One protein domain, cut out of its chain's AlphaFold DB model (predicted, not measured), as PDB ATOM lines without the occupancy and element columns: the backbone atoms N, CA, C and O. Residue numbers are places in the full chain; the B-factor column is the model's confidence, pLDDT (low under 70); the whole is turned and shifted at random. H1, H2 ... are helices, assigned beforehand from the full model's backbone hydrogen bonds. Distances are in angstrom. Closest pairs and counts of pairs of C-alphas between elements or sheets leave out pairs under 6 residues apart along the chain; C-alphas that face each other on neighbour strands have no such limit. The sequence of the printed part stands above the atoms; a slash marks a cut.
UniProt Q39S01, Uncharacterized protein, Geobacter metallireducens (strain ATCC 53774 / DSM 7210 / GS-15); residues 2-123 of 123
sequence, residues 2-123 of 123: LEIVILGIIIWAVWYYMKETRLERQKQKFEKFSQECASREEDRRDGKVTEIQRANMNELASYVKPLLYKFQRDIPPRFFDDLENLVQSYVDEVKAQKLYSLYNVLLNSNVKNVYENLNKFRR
ATOM      1  N   LEU A   2     127.850 124.477  91.632       62.03
ATOM      2  CA  LEU A   2     128.468 124.500  92.973       62.03
ATOM      3  C   LEU A   2     127.541 124.012  94.109       62.03
ATOM      4  O   LEU A   2     127.983 123.301  95.004       62.03
ATOM      5  N   GLU A   3     126.244 124.320  94.037       60.34
ATOM      6  CA  GLU A   3     125.254 123.942  95.063       60.34
ATOM      7  C   GLU A   3     125.048 122.421  95.189       60.34
ATOM      8  O   GLU A   3     124.849 121.906  96.288       60.34
ATOM      9  N   ILE A   4     125.177 121.677  94.084       71.06
ATOM     10  CA  ILE A   4     125.026 120.211  94.064       71.06
ATOM     11  C   ILE A   4     126.218 119.533  94.756       71.06
ATOM     12  O   ILE A   4     126.050 118.534  95.453       71.06
ATOM     13  N   VAL A   5     127.421 120.101  94.616       73.75
ATOM     14  CA  VAL A   5     128.637 119.589  95.265       73.75
ATOM     15  C   VAL A   5     128.557 119.776  96.781       73.75
ATOM     16  O   VAL A   5     128.878 118.857  97.531       73.75
ATOM     17  N   ILE A   6     128.056 120.928  97.238       75.38
ATOM     18  CA  ILE A   6     127.883 121.221  98.669       75.38
ATOM     19  C   ILE A   6     126.846 120.276  99.290       75.38
ATOM     20  O   ILE A   6     127.109 119.683 100.336       75.38
ATOM     21  N   LEU A   7     125.706 120.061  98.624       76.00
ATOM     22  CA  LEU A   7     124.692 119.105  99.084       76.00
ATOM     23  C   LEU A   7     125.234 117.669  99.143       76.00
ATOM     24  O   LEU A   7     124.975 116.964 100.117       76.00
ATOM     25  N   GLY A   8     126.037 117.250  98.160       70.88
ATOM     26  CA  GLY A   8     126.687 115.938  98.165       70.88
ATOM     27  C   GLY A   8     127.638 115.739  99.350       70.88
ATOM     28  O   GLY A   8     127.598 114.696 100.002       70.88
ATOM     29  N   ILE A   9     128.443 116.755  99.680       77.81
ATOM     30  CA  ILE A   9     129.366 116.719 100.826       77.81
ATOM     31  C   ILE A   9     128.596 116.666 102.149       77.81
ATOM     32  O   ILE A   9     128.951 115.883 103.029       77.81
ATOM     33  N   ILE A  10     127.517 117.443 102.286       79.50
ATOM     34  CA  ILE A  10     126.691 117.454 103.503       79.50
ATOM     35  C   ILE A  10     126.003 116.102 103.702       79.50
ATOM     36  O   ILE A  10     126.043 115.556 104.801       79.50
ATOM     37  N   ILE A  11     125.417 115.521 102.650       79.69
ATOM     38  CA  ILE A  11     124.771 114.203 102.730       79.69
ATOM     39  C   ILE A  11     125.793 113.129 103.117       79.69
ATOM     40  O   ILE A  11     125.502 112.290 103.972       79.69
ATOM     41  N   TRP A  12     126.997 113.172 102.538       77.12
ATOM     42  CA  TRP A  12     128.067 112.231 102.859       77.12
ATOM     43  C   TRP A  12     128.557 112.384 104.302       77.12
ATOM     44  O   TRP A  12     128.674 111.387 105.011       77.12
ATOM     45  N   ALA A  13     128.751 113.620 104.772       73.69
ATOM     46  CA  ALA A  13     129.125 113.909 106.154       73.69
ATOM     47  C   ALA A  13     128.051 113.431 107.142       73.69
ATOM     48  O   ALA A  13     128.364 112.768 108.126       73.69
ATOM     49  N   VAL A  14     126.774 113.689 106.855       75.81
ATOM     50  CA  VAL A  14     125.644 113.254 107.688       75.81
ATOM     51  C   VAL A  14     125.541 111.723 107.735       75.81
ATOM     52  O   VAL A  14     125.352 111.151 108.810       75.81
ATOM     53  N   TRP A  15     125.721 111.037 106.604       71.00
ATOM     54  CA  TRP A  15     125.776 109.571 106.561       71.00
ATOM     55  C   TRP A  15     126.971 109.005 107.328       71.00
ATOM     56  O   TRP A  15     126.831 108.002 108.030       71.00
ATOM     57  N   TYR A  16     128.131 109.649 107.213       66.19
ATOM     58  CA  TYR A  16     129.338 109.264 107.933       66.19
ATOM     59  C   TYR A  16     129.128 109.388 109.450       66.19
ATOM     60  O   TYR A  16     129.280 108.397 110.161       66.19
ATOM     61  N   TYR A  17     128.625 110.534 109.922       61.69
ATOM     62  CA  TYR A  17     128.306 110.775 111.335       61.69
ATOM     63  C   TYR A  17     127.245 109.813 111.892       61.69
ATOM     64  O   TYR A  17     127.373 109.315 113.015       61.69
ATOM     65  N   MET A  18     126.192 109.507 111.124       65.19
ATOM     66  CA  MET A  18     125.169 108.537 111.544       65.19
ATOM     67  C   MET A  18     125.717 107.108 111.644       65.19
ATOM     68  O   MET A  18     125.315 106.334 112.517       65.19
ATOM     69  N   LYS A  19     126.641 106.734 110.755       60.06
ATOM     70  CA  LYS A  19     127.304 105.427 110.790       60.06
ATOM     71  C   LYS A  19     128.246 105.318 111.989       60.06
ATOM     72  O   LYS A  19     128.246 104.284 112.660       60.06
ATOM     73  N   GLU A  20     128.991 106.382 112.274       60.66
ATOM     74  CA  GLU A  20     129.920 106.466 113.402       60.66
ATOM     75  C   GLU A  20     129.174 106.349 114.737       60.66
ATOM     76  O   GLU A  20     129.470 105.460 115.533       60.66
ATOM     77  N   THR A  21     128.082 107.099 114.909       62.00
ATOM     78  CA  THR A  21     127.243 107.018 116.119       62.00
ATOM     79  C   THR A  21     126.593 105.649 116.323       62.00
ATOM     80  O   THR A  21     126.407 105.215 117.463       62.00
ATOM     81  N   ARG A  22     126.239 104.919 115.257       63.34
ATOM     82  CA  ARG A  22     125.675 103.562 115.383       63.34
ATOM     83  C   ARG A  22     126.728 102.542 115.828       63.34
ATOM     84  O   ARG A  22     126.416 101.677 116.649       63.34
ATOM     85  N   LEU A  23     127.956 102.665 115.323       63.69
ATOM     86  CA  LEU A  23     129.102 101.847 115.732       63.69
ATOM     87  C   LEU A  23     129.534 102.168 117.165       63.69
ATOM     88  O   LEU A  23     129.752 101.249 117.954       63.69
ATOM     89  N   GLU A  24     129.568 103.447 117.538       67.50
ATOM     90  CA  GLU A  24     129.864 103.880 118.906       67.50
ATOM     91  C   GLU A  24     128.831 103.367 119.904       67.50
ATOM     92  O   GLU A  24     129.207 102.856 120.954       67.50
ATOM     93  N   ARG A  25     127.535 103.406 119.569       70.75
ATOM     94  CA  ARG A  25     126.488 102.846 120.440       70.75
ATOM     95  C   ARG A  25     126.634 101.338 120.630       70.75
ATOM     96  O   ARG A  25     126.458 100.855 121.746       70.75
ATOM     97  N   GLN A  26     126.958 100.588 119.574       68.81
ATOM     98  CA  GLN A  26     127.238  99.154 119.705       68.81
ATOM     99  C   GLN A  26     128.474  98.904 120.566       68.81
ATOM    100  O   GLN A  26     128.427  98.060 121.456       68.81
ATOM    101  N   LYS A  27     129.546  99.674 120.351       68.44
ATOM    102  CA  LYS A  27     130.775  99.580 121.138       68.44
ATOM    103  C   LYS A  27     130.524  99.882 122.617       68.44
ATOM    104  O   LYS A  27     130.935  99.093 123.455       68.44
ATOM    105  N   GLN A  28     129.784 100.943 122.934       74.50
ATOM    106  CA  GLN A  28     129.413 101.296 124.308       74.50
ATOM    107  C   GLN A  28     128.524 100.236 124.963       74.50
ATOM    108  O   GLN A  28     128.711  99.919 126.136       74.50
ATOM    109  N   LYS A  29     127.559  99.666 124.228       75.94
ATOM    110  CA  LYS A  29     126.709  98.585 124.749       75.94
ATOM    111  C   LYS A  29     127.544  97.345 125.071       75.94
ATOM    112  O   LYS A  29     127.384  96.761 126.137       75.94
ATOM    113  N   PHE A  30     128.450  96.987 124.169       72.69
ATOM    114  CA  PHE A  30     129.338  95.842 124.318       72.69
ATOM    115  C   PHE A  30     130.375  96.048 125.432       72.69
ATOM    116  O   PHE A  30     130.653  95.130 126.190       72.69
ATOM    117  N   GLU A  31     130.891  97.268 125.590       74.69
ATOM    118  CA  GLU A  31     131.799  97.646 126.676       74.69
ATOM    119  C   GLU A  31     131.118  97.576 128.041       74.69
ATOM    120  O   GLU A  31     131.646  96.932 128.945       74.69
ATOM    121  N   LYS A  32     129.918  98.154 128.182       78.00
ATOM    122  CA  LYS A  32     129.128  98.044 129.418       78.00
ATOM    123  C   LYS A  32     128.848  96.588 129.774       78.00
ATOM    124  O   LYS A  32     129.041  96.192 130.917       78.00
ATOM    125  N   PHE A  33     128.449  95.785 128.790       71.19
ATOM    126  CA  PHE A  33     128.151  94.371 129.003       71.19
ATOM    127  C   PHE A  33     129.409  93.552 129.327       71.19
ATOM    128  O   PHE A  33     129.379  92.674 130.186       71.19
ATOM    129  N   SER A  34     130.544  93.874 128.700       74.06
ATOM    130  CA  SER A  34     131.839  93.278 129.030       74.06
ATOM    131  C   SER A  34     132.299  93.652 130.436       74.06
ATOM    132  O   SER A  34     132.867  92.798 131.106       74.06
ATOM    133  N   GLN A  35     132.096  94.894 130.882       73.12
ATOM    134  CA  GLN A  35     132.420  95.318 132.247       73.12
ATOM    135  C   GLN A  35     131.514  94.632 133.270       73.12
ATOM    136  O   GLN A  35     131.998  94.177 134.303       73.12
ATOM    137  N   GLU A  36     130.225  94.486 132.961       73.44
ATOM    138  CA  GLU A  36     129.292  93.743 133.806       73.44
ATOM    139  C   GLU A  36     129.696  92.265 133.912       73.44
ATOM    140  O   GLU A  36     129.744  91.712 135.010       73.44
ATOM    141  N   CYS A  37     130.088  91.632 132.802       66.88
ATOM    142  CA  CYS A  37     130.626  90.273 132.827       66.88
ATOM    143  C   CYS A  37     131.954  90.188 133.590       66.88
ATOM    144  O   CYS A  37     132.119  89.261 134.373       66.88
ATOM    145  N   ALA A  38     132.855  91.163 133.427       68.38
ATOM    146  CA  ALA A  38     134.141  91.214 134.123       68.38
ATOM    147  C   ALA A  38     133.980  91.379 135.645       68.38
ATOM    148  O   ALA A  38     134.672  90.715 136.407       68.38
ATOM    149  N   SER A  39     133.019  92.190 136.103       65.81
ATOM    150  CA  SER A  39     132.710  92.307 137.538       65.81
ATOM    151  C   SER A  39     132.236  90.984 138.152       65.81
ATOM    152  O   SER A  39     132.527  90.701 139.306       65.81
ATOM    153  N   ARG A  40     131.581  90.129 137.353       63.81
ATOM    154  CA  ARG A  40     131.160  88.774 137.746       63.81
ATOM    155  C   ARG A  40     132.232  87.712 137.479       63.81
ATOM    156  O   ARG A  40     132.096  86.579 137.930       63.81
ATOM    157  N   GLU A  41     133.265  88.037 136.708       59.66
ATOM    158  CA  GLU A  41     134.442  87.195 136.462       59.66
ATOM    159  C   GLU A  41     135.290  87.098 137.742       59.66
ATOM    160  O   GLU A  41     135.892  86.062 138.018       59.66
ATOM    161  N   GLU A  42     135.255  88.141 138.578       56.00
ATOM    162  CA  GLU A  42     135.920  88.194 139.881       56.00
ATOM    163  C   GLU A  42     135.264  87.267 140.928       56.00
ATOM    164  O   GLU A  42     135.976  86.628 141.709       56.00
ATOM    165  N   ASP A  43     133.940  87.063 140.846       54.97
ATOM    166  CA  ASP A  43     133.178  86.088 141.655       54.97
ATOM    167  C   ASP A  43     133.550  84.624 141.342       54.97
ATOM    168  O   ASP A  43     133.247  83.705 142.105       54.97
ATOM    169  N   ARG A  44     134.270  84.366 140.239       53.03
ATOM    170  CA  ARG A  44     134.763  83.025 139.882       53.03
ATOM    171  C   ARG A  44     135.830  82.503 140.856       53.03
ATOM    172  O   ARG A  44     136.158  81.315 140.796       53.03
ATOM    173  N   ARG A  45     136.342  83.328 141.785       52.47
ATOM    174  CA  ARG A  45     137.176  82.832 142.899       52.47
ATOM    175  C   ARG A  45     136.467  81.759 143.742       52.47
ATOM    176  O   ARG A  45     137.168  80.926 144.303       52.47
ATOM    177  N   ASP A  46     135.131  81.692 143.716       53.97
ATOM    178  CA  ASP A  46     134.333  80.652 144.391       53.97
ATOM    179  C   ASP A  46     134.065  79.382 143.545       53.97
ATOM    180  O   ASP A  46     133.317  78.485 143.936       53.97
ATOM    181  N   GLY A  47     134.727  79.235 142.391       56.06
ATOM    182  CA  GLY A  47     134.966  77.921 141.779       56.06
ATOM    183  C   GLY A  47     133.857  77.329 140.897       56.06
ATOM    184  O   GLY A  47     134.047  76.229 140.374       56.06
ATOM    185  N   LYS A  48     132.735  78.022 140.650       59.16
ATOM    186  CA  LYS A  48     131.709  77.561 139.690       59.16
ATOM    187  C   LYS A  48     131.354  78.622 138.652       59.16
ATOM    188  O   LYS A  48     130.884  79.701 138.988       59.16
ATOM    189  N   VAL A  49     131.522  78.267 137.376       64.69
ATOM    190  CA  VAL A  49     130.949  79.025 136.257       64.69
ATOM    191  C   VAL A  49     129.453  78.769 136.240       64.69
ATOM    192  O   VAL A  49     129.015  77.628 136.097       64.69
ATOM    193  N   THR A  50     128.668  79.826 136.395       70.88
ATOM    194  CA  THR A  50     127.213  79.729 136.305       70.88
ATOM    195  C   THR A  50     126.781  79.597 134.846       70.88
ATOM    196  O   THR A  50     127.402  80.147 133.934       70.88
ATOM    197  N   GLU A  51     125.679  78.890 134.606       73.06
ATOM    198  CA  GLU A  51     125.068  78.777 133.275       73.06
ATOM    199  C   GLU A  51     124.737  80.160 132.679       73.06
ATOM    200  O   GLU A  51     124.882  80.381 131.480       73.06
ATOM    201  N   ILE A  52     124.432  81.133 133.547       70.75
ATOM    202  CA  ILE A  52     124.206  82.544 133.209       70.75
ATOM    203  C   ILE A  52     125.485  83.218 132.689       70.75
ATOM    204  O   ILE A  52     125.442  83.893 131.665       70.75
ATOM    205  N   GLN A  53     126.639  83.025 133.341       72.06
ATOM    206  CA  GLN A  53     127.916  83.568 132.852       72.06
ATOM    207  C   GLN A  53     128.261  83.006 131.470       72.06
ATOM    208  O   GLN A  53     128.675  83.753 130.586       72.06
ATOM    209  N   ARG A  54     128.034  81.707 131.249       75.56
ATOM    210  CA  ARG A  54     128.254  81.086 129.937       75.56
ATOM    211  C   ARG A  54     127.274  81.615 128.882       75.56
ATOM    212  O   ARG A  54     127.691  81.858 127.752       75.56
ATOM    213  N   ALA A  55     126.007  81.833 129.230       79.12
ATOM    214  CA  ALA A  55     125.029  82.458 128.337       79.12
ATOM    215  C   ALA A  55     125.444  83.887 127.948       79.12
ATOM    216  O   ALA A  55     125.475  84.208 126.761       79.12
ATOM    217  N   ASN A  56     125.878  84.699 128.916       78.69
ATOM    218  CA  ASN A  56     126.364  86.060 128.672       78.69
ATOM    219  C   ASN A  56     127.624  86.076 127.792       78.69
ATOM    220  O   ASN A  56     127.748  86.900 126.888       78.69
ATOM    221  N   MET A  57     128.554  85.142 128.007       81.75
ATOM    222  CA  MET A  57     129.751  85.012 127.172       81.75
ATOM    223  C   MET A  57     129.427  84.546 125.750       81.75
ATOM    224  O   MET A  57     130.024  85.041 124.796       81.75
ATOM    225  N   ASN A  58     128.460  83.641 125.586       83.19
ATOM    226  CA  ASN A  58     127.956  83.256 124.268       83.19
ATOM    227  C   ASN A  58     127.282  84.430 123.553       83.19
ATOM    228  O   ASN A  58     127.480  84.611 122.350       83.19
ATOM    229  N   GLU A  59     126.538  85.261 124.285       82.50
ATOM    230  CA  GLU A  59     125.977  86.493 123.739       82.50
ATOM    231  C   GLU A  59     127.096  87.451 123.309       82.50
ATOM    232  O   GLU A  59     127.076  87.935 122.178       82.50
ATOM    233  N   LEU A  60     128.136  87.654 124.125       80.44
ATOM    234  CA  LEU A  60     129.294  88.461 123.729       80.44
ATOM    235  C   LEU A  60     129.980  87.900 122.470       80.44
ATOM    236  O   LEU A  60     130.287  88.641 121.535       80.44
ATOM    237  N   ALA A  61     130.175  86.583 122.400       84.44
ATOM    238  CA  ALA A  61     130.766  85.929 121.237       84.44
ATOM    239  C   ALA A  61     129.903  86.082 119.977       84.44
ATOM    240  O   ALA A  61     130.447  86.143 118.873       84.44
ATOM    241  N   SER A  62     128.580  86.214 120.117       85.56
ATOM    242  CA  SER A  62     127.671  86.460 118.991       85.56
ATOM    243  C   SER A  62     127.921  87.801 118.289       85.56
ATOM    244  O   SER A  62     127.613  87.925 117.107       85.56
ATOM    245  N   TYR A  63     128.545  88.774 118.962       82.06
ATOM    246  CA  TYR A  63     128.974  90.035 118.343       82.06
ATOM    247  C   TYR A  63     130.353  89.924 117.675       82.06
ATOM    248  O   TYR A  63     130.633  90.628 116.704       82.06
ATOM    249  N   VAL A  64     131.210  89.019 118.159       84.19
ATOM    250  CA  VAL A  64     132.564  88.794 117.623       84.19
ATOM    251  C   VAL A  64     132.541  87.906 116.381       84.19
ATOM    252  O   VAL A  64     133.203  88.220 115.392       84.19
ATOM    253  N   LYS A  65     131.750  86.826 116.394       85.38
ATOM    254  CA  LYS A  65     131.676  85.854 115.291       85.38
ATOM    255  C   LYS A  65     131.364  86.517 113.937       85.38
ATOM    256  O   LYS A  65     132.130  86.290 113.008       85.38
ATOM    257  N   PRO A  66     130.348  87.389 113.780       84.62
ATOM    258  CA  PRO A  66     130.053  88.031 112.497       84.62
ATOM    259  C   PRO A  66     131.211  88.874 111.956       84.62
ATOM    260  O   PRO A  66     131.434  88.908 110.746       84.62
ATOM    261  N   LEU A  67     131.968  89.535 112.841       82.06
ATOM    262  CA  LEU A  67     133.173  90.264 112.451       82.06
ATOM    263  C   LEU A  67     134.261  89.299 111.986       82.06
ATOM    264  O   LEU A  67     134.885  89.551 110.962       82.06
ATOM    265  N   LEU A  68     134.438  88.173 112.679       83.69
ATOM    266  CA  LEU A  68     135.363  87.119 112.274       83.69
ATOM    267  C   LEU A  68     135.035  86.582 110.875       83.69
ATOM    268  O   LEU A  68     135.890  86.581 109.993       83.69
ATOM    269  N   TYR A  69     133.775  86.195 110.652       85.25
ATOM    270  CA  TYR A  69     133.289  85.664 109.374       85.25
ATOM    271  C   TYR A  69     133.423  86.677 108.232       85.25
ATOM    272  O   TYR A  69     133.671  86.289 107.092       85.25
ATOM    273  N   LYS A  70     133.348  87.981 108.526       83.25
ATOM    274  CA  LYS A  70     133.627  89.029 107.537       83.25
ATOM    275  C   LYS A  70     135.062  88.958 107.002       83.25
ATOM    276  O   LYS A  70     135.265  89.224 105.824       83.25
ATOM    277  N   PHE A  71     136.028  88.574 107.837       76.81
ATOM    278  CA  PHE A  71     137.435  88.433 107.453       76.81
ATOM    279  C   PHE A  71     137.813  87.024 106.973       76.81
ATOM    280  O   PHE A  71     138.947  86.823 106.542       76.81
ATOM    281  N   GLN A  72     136.893  86.052 106.994       81.56
ATOM    282  CA  GLN A  72     137.164  84.656 106.611       81.56
ATOM    283  C   GLN A  72     137.758  84.524 105.202       81.56
ATOM    284  O   GLN A  72     138.580  83.650 104.952       81.56
ATOM    285  N   ARG A  73     137.346  85.393 104.272       78.12
ATOM    286  CA  ARG A  73     137.843  85.386 102.887       78.12
ATOM    287  C   ARG A  73     139.227  86.005 102.732       78.12
ATOM    288  O   ARG A  73     139.928  85.678 101.782       78.12
ATOM    289  N   ASP A  74     139.603  86.879 103.656       78.12
ATOM    290  CA  ASP A  74     140.826  87.673 103.571       78.12
ATOM    291  C   ASP A  74     141.956  87.105 104.447       78.12
ATOM    292  O   ASP A  74     143.110  87.521 104.338       78.12
ATOM    293  N   ILE A  75     141.636  86.153 105.328       76.69
ATOM    294  CA  ILE A  75     142.567  85.500 106.246       76.69
ATOM    295  C   ILE A  75     142.742  84.030 105.819       76.69
ATOM    296  O   ILE A  75     141.753  83.336 105.600       76.69
ATOM    297  N   PRO A  76     143.982  83.512 105.728       81.38
ATOM    298  CA  PRO A  76     144.242  82.088 105.544       81.38
ATOM    299  C   PRO A  76     143.428  81.166 106.479       81.38
ATOM    300  O   PRO A  76     143.356  81.445 107.676       81.38
ATOM    301  N   PRO A  77     142.898  80.025 105.990       79.81
ATOM    302  CA  PRO A  77     141.967  79.173 106.746       79.81
ATOM    303  C   PRO A  77     142.467  78.761 108.135       79.81
ATOM    304  O   PRO A  77     141.754  78.918 109.116       79.81
ATOM    305  N   ARG A  78     143.741  78.361 108.246       82.31
ATOM    306  CA  ARG A  78     144.350  77.979 109.534       82.31
ATOM    307  C   ARG A  78     144.281  79.088 110.589       82.31
ATOM    308  O   ARG A  78     144.158  78.807 111.771       82.31
ATOM    309  N   PHE A  79     144.371  80.346 110.167       78.75
ATOM    310  CA  PHE A  79     144.298  81.488 111.076       78.75
ATOM    311  C   PHE A  79     142.865  81.808 111.488       78.75
ATOM    312  O   PHE A  79     142.646  82.294 112.595       78.75
ATOM    313  N   PHE A  80     141.897  81.541 110.612       83.31
ATOM    314  CA  PHE A  80     140.488  81.633 110.961       83.31
ATOM    315  C   PHE A  80     140.128  80.593 112.028       83.31
ATOM    316  O   PHE A  80     139.545  80.959 113.047       83.31
ATOM    317  N   ASP A  81     140.572  79.345 111.850       84.88
ATOM    318  CA  ASP A  81     140.363  78.267 112.824       84.88
ATOM    319  C   ASP A  81     141.003  78.608 114.182       84.88
ATOM    320  O   ASP A  81     140.382  78.461 115.234       84.88
ATOM    321  N   ASP A  82     142.235  79.134 114.178       84.81
ATOM    322  CA  ASP A  82     142.928  79.579 115.394       84.81
ATOM    323  C   ASP A  82     142.155  80.685 116.132       84.81
ATOM    324  O   ASP A  82     142.051  80.670 117.359       84.81
ATOM    325  N   LEU A  83     141.607  81.649 115.392       82.06
ATOM    326  CA  LEU A  83     140.800  82.738 115.936       82.06
ATOM    327  C   LEU A  83     139.466  82.247 116.507       82.06
ATOM    328  O   LEU A  83     139.043  82.715 117.563       82.06
ATOM    329  N   GLU A  84     138.804  81.319 115.822       86.12
ATOM    330  CA  GLU A  84     137.550  80.725 116.282       86.12
ATOM    331  C   GLU A  84     137.771  79.920 117.572       86.12
ATOM    332  O   GLU A  84     137.037  80.097 118.547       86.12
ATOM    333  N   ASN A  85     138.856  79.143 117.632       88.25
ATOM    334  CA  ASN A  85     139.284  78.442 118.841       88.25
ATOM    335  C   ASN A  85     139.621  79.410 119.984       88.25
ATOM    336  O   ASN A  85     139.271  79.153 121.136       88.25
ATOM    337  N   LEU A  86     140.260  80.545 119.684       85.19
ATOM    338  CA  LEU A  86     140.572  81.580 120.672       85.19
ATOM    339  C   LEU A  86     139.298  82.211 121.252       85.19
ATOM    340  O   LEU A  86     139.189  82.388 122.464       85.19
ATOM    341  N   VAL A  87     138.315  82.517 120.399       86.38
ATOM    342  CA  VAL A  87     136.992  83.003 120.819       86.38
ATOM    343  C   VAL A  87     136.330  81.986 121.745       86.38
ATOM    344  O   VAL A  87     135.831  82.368 122.802       86.38
ATOM    345  N   GLN A  88     136.357  80.702 121.383       86.94
ATOM    346  CA  GLN A  88     135.752  79.641 122.182       86.94
ATOM    347  C   GLN A  88     136.457  79.467 123.538       86.94
ATOM    348  O   GLN A  88     135.785  79.435 124.567       86.94
ATOM    349  N   SER A  89     137.795  79.474 123.567       86.75
ATOM    350  CA  SER A  89     138.581  79.472 124.813       86.75
ATOM    351  C   SER A  89     138.226  80.663 125.702       86.75
ATOM    352  O   SER A  89     138.000  80.488 126.897       86.75
ATOM    353  N   TYR A  90     138.083  81.869 125.144       84.94
ATOM    354  CA  TYR A  90     137.678  83.036 125.929       84.94
ATOM    355  C   TYR A  90     136.263  82.908 126.491       84.94
ATOM    356  O   TYR A  90     136.034  83.340 127.617       84.94
ATOM    357  N   VAL A  91     135.330  82.295 125.760       84.25
ATOM    358  CA  VAL A  91     133.975  82.010 126.258       84.25
ATOM    359  C   VAL A  91     134.002  81.004 127.408       84.25
ATOM    360  O   VAL A  91     133.399  81.259 128.449       84.25
ATOM    361  N   ASP A  92     134.721  79.892 127.255       82.94
ATOM    362  CA  ASP A  92     134.795  78.835 128.270       82.94
ATOM    363  C   ASP A  92     135.551  79.280 129.533       82.94
ATOM    364  O   ASP A  92     135.187  78.949 130.669       82.94
ATOM    365  N   GLU A  93     136.572  80.112 129.353       81.38
ATOM    366  CA  GLU A  93     137.326  80.718 130.446       81.38
ATOM    367  C   GLU A  93     136.633  81.959 131.029       81.38
ATOM    368  O   GLU A  93     137.089  82.476 132.046       81.38
ATOM    369  N   VAL A  94     135.498  82.385 130.461       76.12
ATOM    370  CA  VAL A  94     134.720  83.571 130.870       76.12
ATOM    371  C   VAL A  94     135.549  84.864 130.791       76.12
ATOM    372  O   VAL A  94     135.291  85.824 131.497       76.12
ATOM    373  N   LYS A  95     136.521  84.923 129.873       80.06
ATOM    374  CA  LYS A  95     137.452  86.047 129.689       80.06
ATOM    375  C   LYS A  95     136.837  87.200 128.904       80.06
ATOM    376  O   LYS A  95     137.232  87.470 127.763       80.06
ATOM    377  N   ALA A  96     135.887  87.904 129.518       76.38
ATOM    378  CA  ALA A  96     135.123  88.980 128.883       76.38
ATOM    379  C   ALA A  96     136.031  90.101 128.351       76.38
ATOM    380  O   ALA A  96     135.894  90.511 127.199       76.38
ATOM    381  N   GLN A  97     137.032  90.533 129.129       77.19
ATOM    382  CA  GLN A  97     137.978  91.572 128.697       77.19
ATOM    383  C   GLN A  97     138.833  91.157 127.489       77.19
ATOM    384  O   GLN A  97     139.110  91.981 126.609       77.19
ATOM    385  N   LYS A  98     139.254  89.886 127.413       81.50
ATOM    386  CA  LYS A  98     140.033  89.393 126.265       81.50
ATOM    387  C   LYS A  98     139.166  89.309 125.014       81.50
ATOM    388  O   LYS A  98     139.601  89.717 123.938       81.50
ATOM    389  N   LEU A  99     137.924  88.861 125.173       82.12
ATOM    390  CA  LEU A  99     136.932  88.837 124.107       82.12
ATOM    391  C   LEU A  99     136.586  90.261 123.621       82.12
ATOM    392  O   LEU A  99     136.484  90.493 122.418       82.12
ATOM    393  N   TYR A 100     136.509  91.233 124.535       79.81
ATOM    394  CA  TYR A 100     136.330  92.651 124.218       79.81
ATOM    395  C   TYR A 100     137.505  93.252 123.451       79.81
ATOM    396  O   TYR A 100     137.331  93.955 122.454       79.81
ATOM    397  N   SER A 101     138.721  92.932 123.880       79.31
ATOM    398  CA  SER A 101     139.936  93.354 123.187       79.31
ATOM    399  C   SER A 101     139.981  92.790 121.764       79.31
ATOM    400  O   SER A 101     140.277  93.524 120.821       79.31
ATOM    401  N   LEU A 102     139.610  91.516 121.590       81.81
ATOM    402  CA  LEU A 102     139.513  90.880 120.279       81.81
ATOM    403  C   LEU A 102     138.441  91.537 119.397       81.81
ATOM    404  O   LEU A 102     138.710  91.841 118.238       81.81
ATOM    405  N   TYR A 103     137.260  91.820 119.953       83.00
ATOM    406  CA  TYR A 103     136.202  92.565 119.267       83.00
ATOM    407  C   TYR A 103     136.699  93.921 118.760       83.00
ATOM    408  O   TYR A 103     136.521  94.243 117.590       83.00
ATOM    409  N   ASN A 104     137.369  94.705 119.610       77.25
ATOM    410  CA  ASN A 104     137.895  96.014 119.227       77.25
ATOM    411  C   ASN A 104     138.970  95.923 118.147       77.25
ATOM    412  O   ASN A 104     139.008  96.778 117.259       77.25
ATOM    413  N   VAL A 105     139.825  94.901 118.203       79.44
ATOM    414  CA  VAL A 105     140.806  94.655 117.148       79.44
ATOM    415  C   VAL A 105     140.086  94.331 115.847       79.44
ATOM    416  O   VAL A 105     140.338  95.010 114.863       79.44
ATOM    417  N   LEU A 106     139.129  93.405 115.828       79.31
ATOM    418  CA  LEU A 106     138.380  93.065 114.612       79.31
ATOM    419  C   LEU A 106     137.527  94.230 114.080       79.31
ATOM    420  O   LEU A 106     137.368  94.373 112.872       79.31
ATOM    421  N   LEU A 107     136.998  95.085 114.957       78.25
ATOM    422  CA  LEU A 107     136.166  96.224 114.569       78.25
ATOM    423  C   LEU A 107     136.979  97.351 113.914       78.25
ATOM    424  O   LEU A 107     136.507  97.965 112.959       78.25
ATOM    425  N   ASN A 108     138.183  97.631 114.429       71.50
ATOM    426  CA  ASN A 108     139.002  98.782 114.018       71.50
ATOM    427  C   ASN A 108     140.197  98.409 113.122       71.50
ATOM    428  O   ASN A 108     140.885  99.294 112.616       71.50
ATOM    429  N   SER A 109     140.482  97.120 112.937       67.06
ATOM    430  CA  SER A 109     141.638  96.664 112.160       67.06
ATOM    431  C   SER A 109     141.256  96.295 110.734       67.06
ATOM    432  O   SER A 109     140.272  95.603 110.492       67.06
ATOM    433  N   ASN A 110     142.113  96.671 109.787       63.66
ATOM    434  CA  ASN A 110     142.214  95.956 108.516       63.66
ATOM    435  C   ASN A 110     142.870  94.585 108.742       63.66
ATOM    436  O   ASN A 110     143.626  94.410 109.697       63.66
ATOM    437  N   VAL A 111     142.646  93.640 107.825       58.69
ATOM    438  CA  VAL A 111     143.165  92.252 107.844       58.69
ATOM    439  C   VAL A 111     144.631  92.161 108.295       58.69
ATOM    440  O   VAL A 111     144.985  91.337 109.133       58.69
ATOM    441  N   LYS A 112     145.480  93.073 107.807       57.91
ATOM    442  CA  LYS A 112     146.909  93.151 108.148       57.91
ATOM    443  C   LYS A 112     147.178  93.455 109.636       57.91
ATOM    444  O   LYS A 112     148.070  92.859 110.229       57.91
ATOM    445  N   ASN A 113     146.373  94.316 110.259       63.75
ATOM    446  CA  ASN A 113     146.469  94.647 111.687       63.75
ATOM    447  C   ASN A 113     145.892  93.544 112.587       63.75
ATOM    448  O   ASN A 113     146.324  93.408 113.732       63.75
ATOM    449  N   VAL A 114     144.938  92.751 112.088       63.75
ATOM    450  CA  VAL A 114     144.437  91.568 112.808       63.75
ATOM    451  C   VAL A 114     145.576  90.559 112.979       63.75
ATOM    452  O   VAL A 114     145.814  90.086 114.088       63.75
ATOM    453  N   TYR A 115     146.360  90.329 111.921       62.28
ATOM    454  CA  TYR A 115     147.548  89.470 111.942       62.28
ATOM    455  C   TYR A 115     148.620  89.911 112.951       62.28
ATOM    456  O   TYR A 115     149.085  89.101 113.752       62.28
ATOM    457  N   GLU A 116     149.010  91.189 112.944       64.94
ATOM    458  CA  GLU A 116     150.060  91.691 113.844       64.94
ATOM    459  C   GLU A 116     149.632  91.690 115.319       64.94
ATOM    460  O   GLU A 116     150.435  91.384 116.204       64.94
ATOM    461  N   ASN A 117     148.360  91.988 115.603       65.00
ATOM    462  CA  ASN A 117     147.854  91.986 116.974       65.00
ATOM    463  C   ASN A 117     147.588  90.574 117.512       65.00
ATOM    464  O   ASN A 117     147.659  90.371 118.720       65.00
ATOM    465  N   LEU A 118     147.366  89.571 116.657       62.75
ATOM    466  CA  LEU A 118     147.159  88.186 117.096       62.75
ATOM    467  C   LEU A 118     148.382  87.559 117.761       62.75
ATOM    468  O   LEU A 118     148.238  86.851 118.757       62.75
ATOM    469  N   ASN A 119     149.588  87.894 117.298       61.06
ATOM    470  CA  ASN A 119     150.818  87.485 117.983       61.06
ATOM    471  C   ASN A 119     150.903  88.027 119.420       61.06
ATOM    472  O   ASN A 119     151.589  87.433 120.251       61.06
ATOM    473  N   LYS A 120     150.193  89.120 119.734       63.12
ATOM    474  CA  LYS A 120     150.084  89.648 121.103       63.12
ATOM    475  C   LYS A 120     149.034  88.925 121.941       63.12
ATOM    476  O   LYS A 120     149.184  88.894 123.149       63.12
ATOM    477  N   PHE A 121     147.994  88.355 121.330       60.34
ATOM    478  CA  PHE A 121     146.980  87.573 122.049       60.34
ATOM    479  C   PHE A 121     147.409  86.123 122.315       60.34
ATOM    480  O   PHE A 121     146.859  85.490 123.213       60.34
ATOM    481  N   ARG A 122     148.371  85.600 121.538       57.56
ATOM    482  CA  ARG A 122     148.941  84.250 121.700       57.56
ATOM    483  C   ARG A 122     150.061  84.180 122.759       57.56
ATOM    484  O   ARG A 122     150.346  83.084 123.231       57.56
ATOM    485  N   ARG A 123     150.705  85.306 123.100       51.69
ATOM    486  CA  ARG A 123     151.680  85.416 124.207       51.69
ATOM    487  C   ARG A 123     150.979  85.716 125.527       51.69
ATOM    488  O   ARG A 123     151.497  85.233 126.552       51.69
TER     489      ARG A 123
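This is residues 2 to 123 of the 123 residues of an uncharacterized protein of Geobacter metallireducens (strain ATCC 53774 / DSM 7210 / GS-15) (UniProt Q39S01). One very long helix, H1, makes the longest axis; its residues 2 to 22 stick out alone, while its later part packs on a small body of shorter helices, with H4 in the middle and H5 folded back along H4. The printed part has 122 residues and five named helices, H1 to H5 in order, no named strand: all helix. It is loose, radius of gyration of the C-alphas 17.9 A, and spans 68 by 32 by 20 A.

Find C-alpha 2 at (128.468, 124.500, 92.973); from there H1, residues 2 to 46, runs 67.8 A. H2, residues 51 to 71, runs 30.2 A with a kink of 33 degrees near residue 64. Next come H3, residues 77 to 92, 22.7 A, and H4, residues 96 to 108, 18.2 A. H5, residues 111 to 122, runs 17.0 A to C-alpha 122 at (148.941, 84.250, 121.700).

H1 to H4 form an up-and-down bundle, each running against the one before. Look at Ser 34 and Ala 96: their C-alphas, 5.4 A apart, are the closest where H1, with residues 30 to 41 alone, touches the hub H4, at a shallow tilt of 16 degrees. H2 touches H4 at Val 64 and Tyr 103, closest C-alphas 5.5 A. H5 touches H4 at Val 105 and Val 114, closest C-alphas 6.4 A. H1 and H5 are apart. Every O i to N i+4 pair is within hydrogen-bond range in H3 and H4; H1 has 37 of 41, H2 13 of 17, H5 6 of 8.

The C-alphas of Leu 2 and Asp 46, 67.8 A, are farthest apart. The printed part has no cut, and its four links between helices are tight. Look for pLDDT under 70 at 41 residues, among them 37 to 49 and 109 to 123.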